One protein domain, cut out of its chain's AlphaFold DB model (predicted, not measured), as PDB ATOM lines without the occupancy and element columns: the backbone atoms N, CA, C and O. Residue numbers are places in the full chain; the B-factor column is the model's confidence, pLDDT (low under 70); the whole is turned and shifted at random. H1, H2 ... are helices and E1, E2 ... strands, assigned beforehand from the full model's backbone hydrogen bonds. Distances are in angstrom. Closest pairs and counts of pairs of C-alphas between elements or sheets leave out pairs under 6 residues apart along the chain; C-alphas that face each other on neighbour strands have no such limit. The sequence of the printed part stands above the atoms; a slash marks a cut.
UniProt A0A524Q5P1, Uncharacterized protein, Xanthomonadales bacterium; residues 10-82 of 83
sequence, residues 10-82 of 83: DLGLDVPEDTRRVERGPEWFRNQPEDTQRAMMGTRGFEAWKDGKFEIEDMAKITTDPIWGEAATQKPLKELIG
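This is residues 10 to 82 of the 83 residues of an uncharacterized protein of Xanthomonadales bacterium (UniProt A0A524Q5P1). Five short helices make a loose cluster with few contacts between them; a hairpin of two strands, E1 and E2, runs away from the cluster beside H4, and a long tail, residues 10 to 24, sticks out in another direction. The tail has no named element and makes much of the length. The printed part has 73 residues, with the named elements in the order H1, H2, H3, H4, E1, E2, H5; the class is mixed, helices and strands, and the one sheet, E1 - E2, is antiparallel. The whole is only just extended, close to loose, with a radius of gyration of the C-alphas of 17.1 A, and its flat outline spans 53 by 38 by 17 A.

Begin at residues 10 to 24, which stand free, and go on to H1, residues 25 to 30. Look next at H2, residues 34 to 41: it is close to H1 but not clearly touching, the closest C-alphas, of Phe 29 and Gln 37, being 7.0 A apart. H3, residues 43 to 50, and H2 only just touch, and only at the corner, with 3 pairs of C-alphas within 8 A; the closest are those of Arg 38 and Phe 46, 5.4 A apart. Their lines are about perpendicular at 70.5 degrees, only just beyond steep. At H4, residues 56 to 59, the closest C-alphas to H1 are those of Ile 56 and Pro 26, 6.4 A apart, close but not clearly touching. E1, residues 60 to 65, and E2, residues 69 to 74, form an antiparallel hairpin at 145 degrees; find N 63 and O 71 at 2.8 A and N 69 and O 65 at 2.9 A, within hydrogen-bond range. H5, residues 77 to 81, is close to H3 but not clearly touching, with the closest C-alphas, of Leu 77 and Gly 45, 6.4 A apart. H1 and H5 are apart. Every O i to N i+4 pair is within hydrogen-bond range in H1, H2, H3 and H5, and H4 is too short for such a pair.

Find C-alpha 25 at (42.762, -42.123, -25.724), where H1 begins; it runs 8.7 A to C-alpha 30. H2 is 10.5 A long and H3 10.7 A. After the four residues of H4, find C-alpha 60 at (49.997, -33.081, -26.409); E1 runs 15.7 A from there, and E2 runs 15.8 A. H5 ends at C-alpha 81, (55.417, -30.334, -38.850).

The C-alphas farthest apart are those of Asp 14 and Gly 82, at 53.4 A. Without residues 10 to 24 the body spans 37 by 26 by 16 A. The printed part has no cut, and the links between its named elements are tight. The mean pLDDT of the printed part is 90.2, and no printed residue is under 70.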
ATOM      1  N   ASP A  10      38.016 -51.915  -1.200       88.00
ATOM      2  CA  ASP A  10      39.268 -51.587  -0.492       88.00
ATOM      3  C   ASP A  10      39.186 -50.230   0.221       88.00
ATOM      4  O   ASP A  10      39.853 -50.003   1.231       88.00
ATOM      5  N   LEU A  11      38.320 -49.339  -0.269       88.81
ATOM      6  CA  LEU A  11      37.978 -48.070   0.375       88.81
ATOM      7  C   LEU A  11      36.910 -48.214   1.477       88.81
ATOM      8  O   LEU A  11      36.539 -47.218   2.098       88.81
ATOM      9  N   GLY A  12      36.411 -49.429   1.736       92.75
ATOM     10  CA  GLY A  12      35.372 -49.708   2.732       92.75
ATOM     11  C   GLY A  12      33.953 -49.342   2.289       92.75
ATOM     12  O   GLY A  12      33.055 -49.258   3.126       92.75
ATOM     13  N   LEU A  13      33.738 -49.108   0.994       90.38
ATOM     14  CA  LEU A  13      32.433 -48.789   0.421       90.38
ATOM     15  C   LEU A  13      31.803 -50.062  -0.160       90.38
ATOM     16  O   LEU A  13      32.389 -50.714  -1.021       90.38
ATOM     17  N   ASP A  14      30.592 -50.403   0.284       90.12
ATOM     18  CA  ASP A  14      29.816 -51.527  -0.261       90.12
ATOM     19  C   ASP A  14      28.883 -51.038  -1.376       90.12
ATOM     20  O   ASP A  14      27.665 -50.936  -1.226       90.12
ATOM     21  N   VAL A  15      29.494 -50.634  -2.489       89.44
ATOM     22  CA  VAL A  15      28.805 -50.190  -3.705       89.44
ATOM     23  C   VAL A  15      29.275 -51.024  -4.897       89.44
ATOM     24  O   VAL A  15      30.390 -51.548  -4.868       89.44
ATOM     25  N   PRO A  16      28.458 -51.173  -5.956       87.69
ATOM     26  CA  PRO A  16      28.886 -51.872  -7.161       87.69
ATOM     27  C   PRO A  16      30.153 -51.249  -7.761       87.69
ATOM     28  O   PRO A  16      30.249 -50.029  -7.886       87.69
ATOM     29  N   GLU A  17      31.100 -52.098  -8.161       83.44
ATOM     30  CA  GLU A  17      32.323 -51.664  -8.841       83.44
ATOM     31  C   GLU A  17      32.023 -51.095 -10.233       83.44
ATOM     32  O   GLU A  17      31.102 -51.539 -10.933       83.44
ATOM     33  N   ASP A  18      32.844 -50.139 -10.663       78.06
ATOM     34  CA  ASP A  18      32.796 -49.632 -12.028       78.06
ATOM     35  C   ASP A  18      33.451 -50.634 -12.986       78.06
ATOM     36  O   ASP A  18      34.662 -50.843 -12.983       78.06
ATOM     37  N   THR A  19      32.634 -51.271 -13.821       77.44
ATOM     38  CA  THR A  19      33.082 -52.283 -14.790       77.44
ATOM     39  C   THR A  19      33.327 -51.712 -16.185       77.44
ATOM     40  O   THR A  19      33.553 -52.469 -17.134       77.44
ATOM     41  N   ARG A  20      33.276 -50.383 -16.354       77.44
ATOM     42  CA  ARG A  20      33.501 -49.758 -17.659       77.44
ATOM     43  C   ARG A  20      34.907 -50.075 -18.155       77.44
ATOM     44  O   ARG A  20      35.909 -49.694 -17.557       77.44
ATOM     45  N   ARG A  21      34.981 -50.738 -19.309       71.19
ATOM     46  CA  ARG A  21      36.243 -50.935 -20.020       71.19
ATOM     47  C   ARG A  21      36.658 -49.607 -20.639       71.19
ATOM     48  O   ARG A  21      36.020 -49.132 -21.575       71.19
ATOM     49  N   VAL A  22      37.716 -49.012 -20.103       72.94
ATOM     50  CA  VAL A  22      38.275 -47.763 -20.621       72.94
ATOM     51  C   VAL A  22      39.343 -48.088 -21.663       72.94
ATOM     52  O   VAL A  22      40.300 -48.806 -21.379       72.94
ATOM     53  N   GLU A  23      39.182 -47.571 -22.878       80.25
ATOM     54  CA  GLU A  23      40.215 -47.622 -23.918       80.25
ATOM     55  C   GLU A  23      41.224 -46.480 -23.737       80.25
ATOM     56  O   GLU A  23      40.894 -45.408 -23.219       80.25
ATOM     57  N   ARG A  24      42.472 -46.673 -24.185       83.56
ATOM     58  CA  ARG A  24      43.446 -45.574 -24.183       83.56
ATOM     59  C   ARG A  24      43.024 -44.528 -25.211       83.56
ATOM     60  O   ARG A  24      42.633 -44.875 -26.320       83.56
ATOM     61  N   GLY A  25      43.169 -43.247 -24.867       85.06
ATOM     62  CA  GLY A  25      42.762 -42.123 -25.724       85.06
ATOM     63  C   GLY A  25      43.211 -42.241 -27.192       85.06
ATOM     64  O   GLY A  25      42.360 -42.121 -28.071       85.06
ATOM     65  N   PRO A  26      44.493 -42.548 -27.482       88.31
ATOM     66  CA  PRO A  26      44.961 -42.765 -28.853       88.31
ATOM     67  C   PRO A  26      44.263 -43.914 -29.590       88.31
ATOM     68  O   PRO A  26      43.939 -43.788 -30.767       88.31
ATOM     69  N   GLU A  27      44.015 -45.034 -28.909       90.12
ATOM     70  CA  GLU A  27      43.346 -46.204 -29.494       90.12
ATOM     71  C   GLU A  27      41.881 -45.895 -29.786       90.12
ATOM     72  O   GLU A  27      41.415 -46.109 -30.903       90.12
ATOM     73  N   TRP A  28      41.191 -45.299 -28.812       90.94
ATOM     74  CA  TRP A  28      39.822 -44.829 -28.980       90.94
ATOM     75  C   TRP A  28      39.714 -43.858 -30.159       90.94
ATOM     76  O   TRP A  28      38.854 -44.034 -31.017       90.94
ATOM     77  N   PHE A  29      40.616 -42.875 -30.254       91.62
ATOM     78  CA  PHE A  29      40.607 -41.876 -31.324       91.62
ATOM     79  C   PHE A  29      40.781 -42.511 -32.711       91.62
ATOM     80  O   PHE A  29      40.031 -42.202 -33.640       91.62
ATOM     81  N   ARG A  30      41.728 -43.449 -32.845       92.12
ATOM     82  CA  ARG A  30      41.979 -44.175 -34.102       92.12
ATOM     83  C   ARG A  30      40.773 -44.999 -34.563       92.12
ATOM     84  O   ARG A  30      40.599 -45.162 -35.768       92.12
ATOM     85  N   ASN A  31      39.934 -45.452 -33.633       93.75
ATOM     86  CA  ASN A  31      38.709 -46.201 -33.926       93.75
ATOM     87  C   ASN A  31      37.512 -45.313 -34.321       93.75
ATOM     88  O   ASN A  31      36.480 -45.842 -34.732       93.75
ATOM     89  N   GLN A  32      37.611 -43.984 -34.195       94.56
ATOM     90  CA  GLN A  32      36.508 -43.086 -34.550       94.56
ATOM     91  C   GLN A  32      36.323 -42.955 -36.072       94.56
ATOM     92  O   GLN A  32      37.289 -43.102 -36.824       94.56
ATOM     93  N   PRO A  33      35.106 -42.619 -36.548       97.00
ATOM     94  CA  PRO A  33      34.876 -42.271 -37.946       97.00
ATOM     95  C   PRO A  33      35.763 -41.111 -38.408       97.00
ATOM     96  O   PRO A  33      36.098 -40.216 -37.627       97.00
ATOM     97  N   GLU A  34      36.089 -41.086 -39.699       94.81
ATOM     98  CA  GLU A  34      36.969 -40.064 -40.271       94.81
ATOM     99  C   GLU A  34      36.456 -38.638 -40.031       94.81
ATOM    100  O   GLU A  34      37.226 -37.759 -39.649       94.81
ATOM    101  N   ASP A  35      35.150 -38.415 -40.185       96.12
ATOM    102  CA  ASP A  35      34.536 -37.105 -39.955       96.12
ATOM    103  C   ASP A  35      34.742 -36.624 -38.514       96.12
ATOM    104  O   ASP A  35      35.022 -35.448 -38.281       96.12
ATOM    105  N   THR A  36      34.680 -37.536 -37.540       95.88
ATOM    106  CA  THR A  36      34.962 -37.238 -36.131       95.88
ATOM    107  C   THR A  36      36.439 -36.913 -35.927       95.88
ATOM    108  O   THR A  36      36.758 -35.908 -35.293       95.88
ATOM    109  N   GLN A  37      37.346 -37.705 -36.506       94.94
ATOM    110  CA  GLN A  37      38.791 -37.450 -36.434       94.94
ATOM    111  C   GLN A  37      39.140 -36.073 -37.019       94.94
ATOM    112  O   GLN A  37      39.854 -35.281 -36.400       94.94
ATOM    113  N   ARG A  38      38.569 -35.752 -38.182       94.88
ATOM    114  CA  ARG A  38      38.749 -34.478 -38.883       94.88
ATOM    115  C   ARG A  38      38.154 -33.303 -38.118       94.88
ATOM    116  O   ARG A  38      38.791 -32.254 -38.049       94.88
ATOM    117  N   ALA A  39      36.969 -33.462 -37.528       95.19
ATOM    118  CA  ALA A  39      36.342 -32.424 -36.712       95.19
ATOM    119  C   ALA A  39      37.165 -32.108 -35.453       95.19
ATOM    120  O   ALA A  39      37.288 -30.942 -35.084       95.19
ATOM    121  N   MET A  40      37.764 -33.123 -34.823       91.56
ATOM    122  CA  MET A  40      38.599 -32.948 -33.630       91.56
ATOM    123  C   MET A  40      39.961 -32.311 -33.941       91.56
ATOM    124  O   MET A  40      40.397 -31.426 -33.211       91.56
ATOM    125  N   MET A  41      40.644 -32.744 -35.005       90.62
ATOM    126  CA  MET A  41      41.989 -32.245 -35.346       90.62
ATOM    127  C   MET A  41      41.972 -30.957 -36.177       90.62
ATOM    128  O   MET A  41      42.978 -30.246 -36.255       90.62
ATOM    129  N   GLY A  42      40.851 -30.679 -36.841       91.38
ATOM    130  CA  GLY A  42      40.777 -29.745 -37.955       91.38
ATOM    131  C   GLY A  42      41.379 -30.327 -39.239       91.38
ATOM    132  O   GLY A  42      42.249 -31.199 -39.214       91.38
ATOM    133  N   THR A  43      40.942 -29.810 -40.389       92.69
ATOM    134  CA  THR A  43      41.268 -30.355 -41.722       92.69
ATOM    135  C   THR A  43      42.767 -30.564 -41.950       92.69
ATOM    136  O   THR A  43      43.187 -31.669 -42.274       92.69
ATOM    137  N   ARG A  44      43.585 -29.529 -41.718       91.69
ATOM    138  CA  ARG A  44      45.039 -29.596 -41.957       91.69
ATOM    139  C   ARG A  44      45.766 -30.521 -40.982       91.69
ATOM    140  O   ARG A  44      46.759 -31.137 -41.353       91.69
ATOM    141  N   GLY A  45      45.298 -30.585 -39.734       92.19
ATOM    142  CA  GLY A  45      45.870 -31.476 -38.728       92.19
ATOM    143  C   GLY A  45      45.619 -32.934 -39.092       92.19
ATOM    144  O   GLY A  45      46.545 -33.737 -39.074       92.19
ATOM    145  N   PHE A  46      44.386 -33.243 -39.499       93.44
ATOM    146  CA  PHE A  46      43.999 -34.572 -39.955       93.44
ATOM    147  C   PHE A  46      44.798 -35.032 -41.181       93.44
ATOM    148  O   PHE A  46      45.298 -36.153 -41.187       93.44
ATOM    149  N   GLU A  47      44.962 -34.172 -42.190       94.31
ATOM    150  CA  GLU A  47      45.761 -34.483 -43.386       94.31
ATOM    151  C   GLU A  47      47.220 -34.789 -43.025       94.31
ATOM    152  O   GLU A  47      47.735 -35.841 -43.383       94.31
ATOM    153  N   ALA A  48      47.865 -33.926 -42.236       93.31
ATOM    154  CA  ALA A  48      49.248 -34.137 -41.814       93.31
ATOM    155  C   ALA A  48      49.437 -35.408 -40.962       93.31
ATOM    156  O   ALA A  48      50.463 -36.077 -41.081       93.31
ATOM    157  N   TRP A  49      48.456 -35.755 -40.127       93.62
ATOM    158  CA  TRP A  49      48.468 -37.001 -39.361       93.62
ATOM    159  C   TRP A  49      48.283 -38.234 -40.254       93.62
ATOM    160  O   TRP A  49      49.024 -39.203 -40.119       93.62
ATOM    161  N   LYS A  50      47.352 -38.195 -41.218       93.19
ATOM    162  CA  LYS A  50      47.165 -39.281 -42.195       93.19
ATOM    163  C   LYS A  50      48.369 -39.471 -43.115       93.19
ATOM    164  O   LYS A  50      48.662 -40.606 -43.478       93.19
ATOM    165  N   ASP A  51      49.086 -38.395 -43.418       94.12
ATOM    166  CA  ASP A  51      50.356 -38.423 -44.149       94.12
ATOM    167  C   ASP A  51      51.530 -38.955 -43.300       94.12
ATOM    168  O   ASP A  51      52.657 -39.039 -43.792       94.12
ATOM    169  N   GLY A  52      51.301 -39.296 -42.025       93.38
ATOM    170  CA  GLY A  52      52.320 -39.835 -41.124       93.38
ATOM    171  C   GLY A  52      53.366 -38.808 -40.691       93.38
ATOM    172  O   GLY A  52      54.486 -39.180 -40.346       93.38
ATOM    173  N   LYS A  53      53.044 -37.505 -40.728       94.06
ATOM    174  CA  LYS A  53      54.000 -36.455 -40.336       94.06
ATOM    175  C   LYS A  53      54.221 -36.364 -38.824       94.06
ATOM    176  O   LYS A  53      55.216 -35.780 -38.410       94.06
ATOM    177  N   PHE A  54      53.294 -36.887 -38.027       93.06
ATOM    178  CA  PHE A  54      53.379 -36.986 -36.568       93.06
ATOM    179  C   PHE A  54      52.414 -38.069 -36.060       93.06
ATOM    180  O   PHE A  54      51.474 -38.430 -36.772       93.06
ATOM    181  N   GLU A  55      52.602 -38.540 -34.828       92.19
ATOM    182  CA  GLU A  55      51.684 -39.460 -34.145       92.19
ATOM    183  C   GLU A  55      50.704 -38.701 -33.234       92.19
ATOM    184  O   GLU A  55      50.998 -37.612 -32.743       92.19
ATOM    185  N   ILE A  56      49.519 -39.257 -32.960       90.12
ATOM    186  CA  ILE A  56      48.476 -38.564 -32.168       90.12
ATOM    187  C   ILE A  56      48.976 -38.167 -30.763       90.12
ATOM    188  O   ILE A  56      48.585 -37.134 -30.220       90.12
ATOM    189  N   GLU A  57      49.888 -38.953 -30.197       89.88
ATOM    190  CA  GLU A  57      50.559 -38.709 -28.924       89.88
ATOM    191  C   GLU A  57      51.452 -37.454 -28.952       89.88
ATOM    192  O   GLU A  57      51.597 -36.781 -27.928       89.88
ATOM    193  N   ASP A  58      51.985 -37.078 -30.118       91.19
ATOM    194  CA  ASP A  58      52.841 -35.901 -30.274       91.19
ATOM    195  C   ASP A  58      52.066 -34.590 -30.136       91.19
ATOM    196  O   ASP A  58      52.670 -33.549 -29.859       91.19
ATOM    197  N   MET A  59      50.737 -34.625 -30.297       90.69
ATOM    198  CA  MET A  59      49.879 -33.443 -30.227       90.69
ATOM    199  C   MET A  59      49.776 -32.850 -28.825       90.69
ATOM    200  O   MET A  59      49.434 -31.677 -28.703       90.69
ATOM    201  N   ALA A  60      50.055 -33.607 -27.766       90.69
ATOM    202  CA  ALA A  60      49.997 -33.081 -26.409       90.69
ATOM    203  C   ALA A  60      51.298 -32.345 -26.047       90.69
ATOM    204  O   ALA A  60      52.405 -32.839 -26.277       90.69
ATOM    205  N   LYS A  61      51.183 -31.166 -25.429       92.25
ATOM    206  CA  LYS A  61      52.282 -30.514 -24.701       92.25
ATOM    207  C   LYS A  61      51.821 -30.040 -23.336       92.25
ATOM    208  O   LYS A  61      50.671 -29.657 -23.169       92.25
ATOM    209  N   ILE A  62      52.733 -30.011 -22.374       93.81
ATOM    210  CA  ILE A  62      52.499 -29.309 -21.113       93.81
ATOM    211  C   ILE A  62      52.852 -27.839 -21.326       93.81
ATOM    212  O   ILE A  62      53.919 -27.515 -21.842       93.81
ATOM    213  N   THR A  63      51.923 -26.950 -20.997       92.50
ATOM    214  CA  THR A  63      52.124 -25.500 -20.989       92.50
ATOM    215  C   THR A  63      52.007 -25.008 -19.560       92.50
ATOM    216  O   THR A  63      51.075 -25.388 -18.857       92.50
ATOM    217  N   THR A  64      52.949 -24.167 -19.146       95.12
ATOM    218  CA  THR A  64      52.945 -23.532 -17.829       95.12
ATOM    219  C   THR A  64      52.335 -22.142 -17.939       95.12
ATOM    220  O   THR A  64      52.801 -21.325 -18.733       95.12
ATOM    221  N   ASP A  65      51.321 -21.870 -17.126       93.56
ATOM    222  CA  ASP A  65      50.677 -20.566 -17.004       93.56
ATOM    223  C   ASP A  65      50.791 -20.043 -15.562       93.56
ATOM    224  O   ASP A  65      50.660 -20.817 -14.609       93.56
ATOM    225  N   PRO A  66      51.043 -18.738 -15.361       94.19
ATOM    226  CA  PRO A  66      51.227 -18.172 -14.026       94.19
ATOM    227  C   PRO A  66      49.969 -18.195 -13.141       94.19
ATOM    228  O   PRO A  66      50.097 -18.052 -11.927       94.19
ATOM    229  N   ILE A  67      48.768 -18.337 -13.711       95.81
ATOM    230  CA  ILE A  67      47.496 -18.311 -12.975       95.81
ATOM    231  C   ILE A  67      47.076 -19.724 -12.562       95.81
ATOM    232  O   ILE A  67      46.663 -19.932 -11.423       95.81
ATOM    233  N   TRP A  68      47.157 -20.689 -13.480       92.50
ATOM    234  CA  TRP A  68      46.628 -22.047 -13.278       92.50
ATOM    235  C   TRP A  68      47.689 -23.157 -13.305       92.50
ATOM    236  O   TRP A  68      47.349 -24.321 -13.105       92.50
ATOM    237  N   GLY A  69      48.970 -22.821 -13.465       94.12
ATOM    238  CA  GLY A  69      50.076 -23.776 -13.391       94.12
ATOM    239  C   GLY A  69      50.269 -24.578 -14.677       94.12
ATOM    240  O   GLY A  69      50.073 -24.075 -15.780       94.12
ATOM    241  N   GLU A  70      50.723 -25.822 -14.548       95.69
ATOM    242  CA  GLU A  70      50.936 -26.714 -15.689       95.69
ATOM    243  C   GLU A  70      49.620 -27.339 -16.165       95.69
ATOM    244  O   GLU A  70      48.901 -27.965 -15.388       95.69
ATOM    245  N   ALA A  71      49.332 -27.239 -17.464       92.81
ATOM    246  CA  ALA A  71      48.230 -27.968 -18.086       92.81
ATOM    247  C   ALA A  71      48.621 -28.566 -19.435       92.81
ATOM    248  O   ALA A  71      49.472 -28.046 -20.159       92.81
ATOM    249  N   ALA A  72      47.947 -29.657 -19.792       90.12
ATOM    250  CA  ALA A  72      48.046 -30.241 -21.118       90.12
ATOM    251  C   ALA A  72      47.290 -29.373 -22.135       90.12
ATOM    252  O   ALA A  72      46.090 -29.139 -22.004       90.12
ATOM    253  N   THR A  73      47.994 -28.925 -23.167       90.44
ATOM    254  CA  THR A  73      47.451 -28.191 -24.310       90.44
ATOM    255  C   THR A  73      47.836 -28.890 -25.610       90.44
ATOM    256  O   THR A  73      48.714 -29.758 -25.645       90.44
ATOM    257  N   GLN A  74      47.168 -28.527 -26.703       89.94
ATOM    258  CA  GLN A  74      47.503 -29.036 -28.025       89.94
ATOM    259  C   GLN A  74      48.697 -28.264 -28.611       89.94
ATOM    260  O   GLN A  74      48.706 -27.029 -28.633       89.94
ATOM    261  N   LYS A  75      49.695 -28.977 -29.143       91.69
ATOM    262  CA  LYS A  75      50.749 -28.385 -29.968       91.69
ATOM    263  C   LYS A  75      50.125 -27.811 -31.243       91.69
ATOM    264  O   LYS A  75      49.391 -28.516 -31.939       91.69
ATOM    265  N   PRO A  76      50.403 -26.545 -31.585       90.06
ATOM    266  CA  PRO A  76      49.951 -25.987 -32.847       90.06
ATOM    267  C   PRO A  76      50.623 -26.729 -34.007       90.06
ATOM    268  O   PRO A  76      51.776 -27.141 -33.903       90.06
ATOM    269  N   LEU A  77      49.925 -26.853 -35.139       87.88
ATOM    270  CA  LEU A  77      50.393 -27.649 -36.279       87.88
ATOM    271  C   LEU A  77      51.801 -27.251 -36.756       87.88
ATOM    272  O   LEU A  77      52.616 -28.118 -37.037       87.88
ATOM    273  N   LYS A  78      52.123 -25.952 -36.748       88.94
ATOM    274  CA  LYS A  78      53.468 -25.437 -37.058       88.94
ATOM    275  C   LYS A  78      54.592 -26.073 -36.230       88.94
ATOM    276  O   LYS A  78      55.676 -26.312 -36.743       88.94
ATOM    277  N   GLU A  79      54.333 -26.378 -34.958       88.62
ATOM    278  CA  GLU A  79      55.305 -27.016 -34.059       88.62
ATOM    279  C   GLU A  79      55.405 -28.525 -34.316       88.62
ATOM    280  O   GLU A  79      56.439 -29.116 -34.028       88.62
ATOM    281  N   LEU A  80      54.353 -29.144 -34.863       86.19
ATOM    282  CA  LEU A  80      54.317 -30.577 -35.173       86.19
ATOM    283  C   LEU A  80      55.031 -30.911 -36.483       86.19
ATOM    284  O   LEU A  80      55.702 -31.930 -36.565       86.19
ATOM    285  N   ILE A  81      54.887 -30.062 -37.503       88.38
ATOM    286  CA  ILE A  81      55.417 -30.334 -38.850       88.38
ATOM    287  C   ILE A  81      56.492 -29.340 -39.310       88.38
ATOM    288  O   ILE A  81      56.986 -29.460 -40.429       88.38
ATOM    289  N   GLY A  82      56.870 -28.378 -38.462       78.06
ATOM    290  CA  GLY A  82      57.981 -27.452 -38.707       78.06
ATOM    291  C   GLY A  82      57.748 -26.427 -39.823       78.06
ATOM    292  O   GLY A  82      58.719 -26.023 -40.460       78.06
TER     293      GLY A  82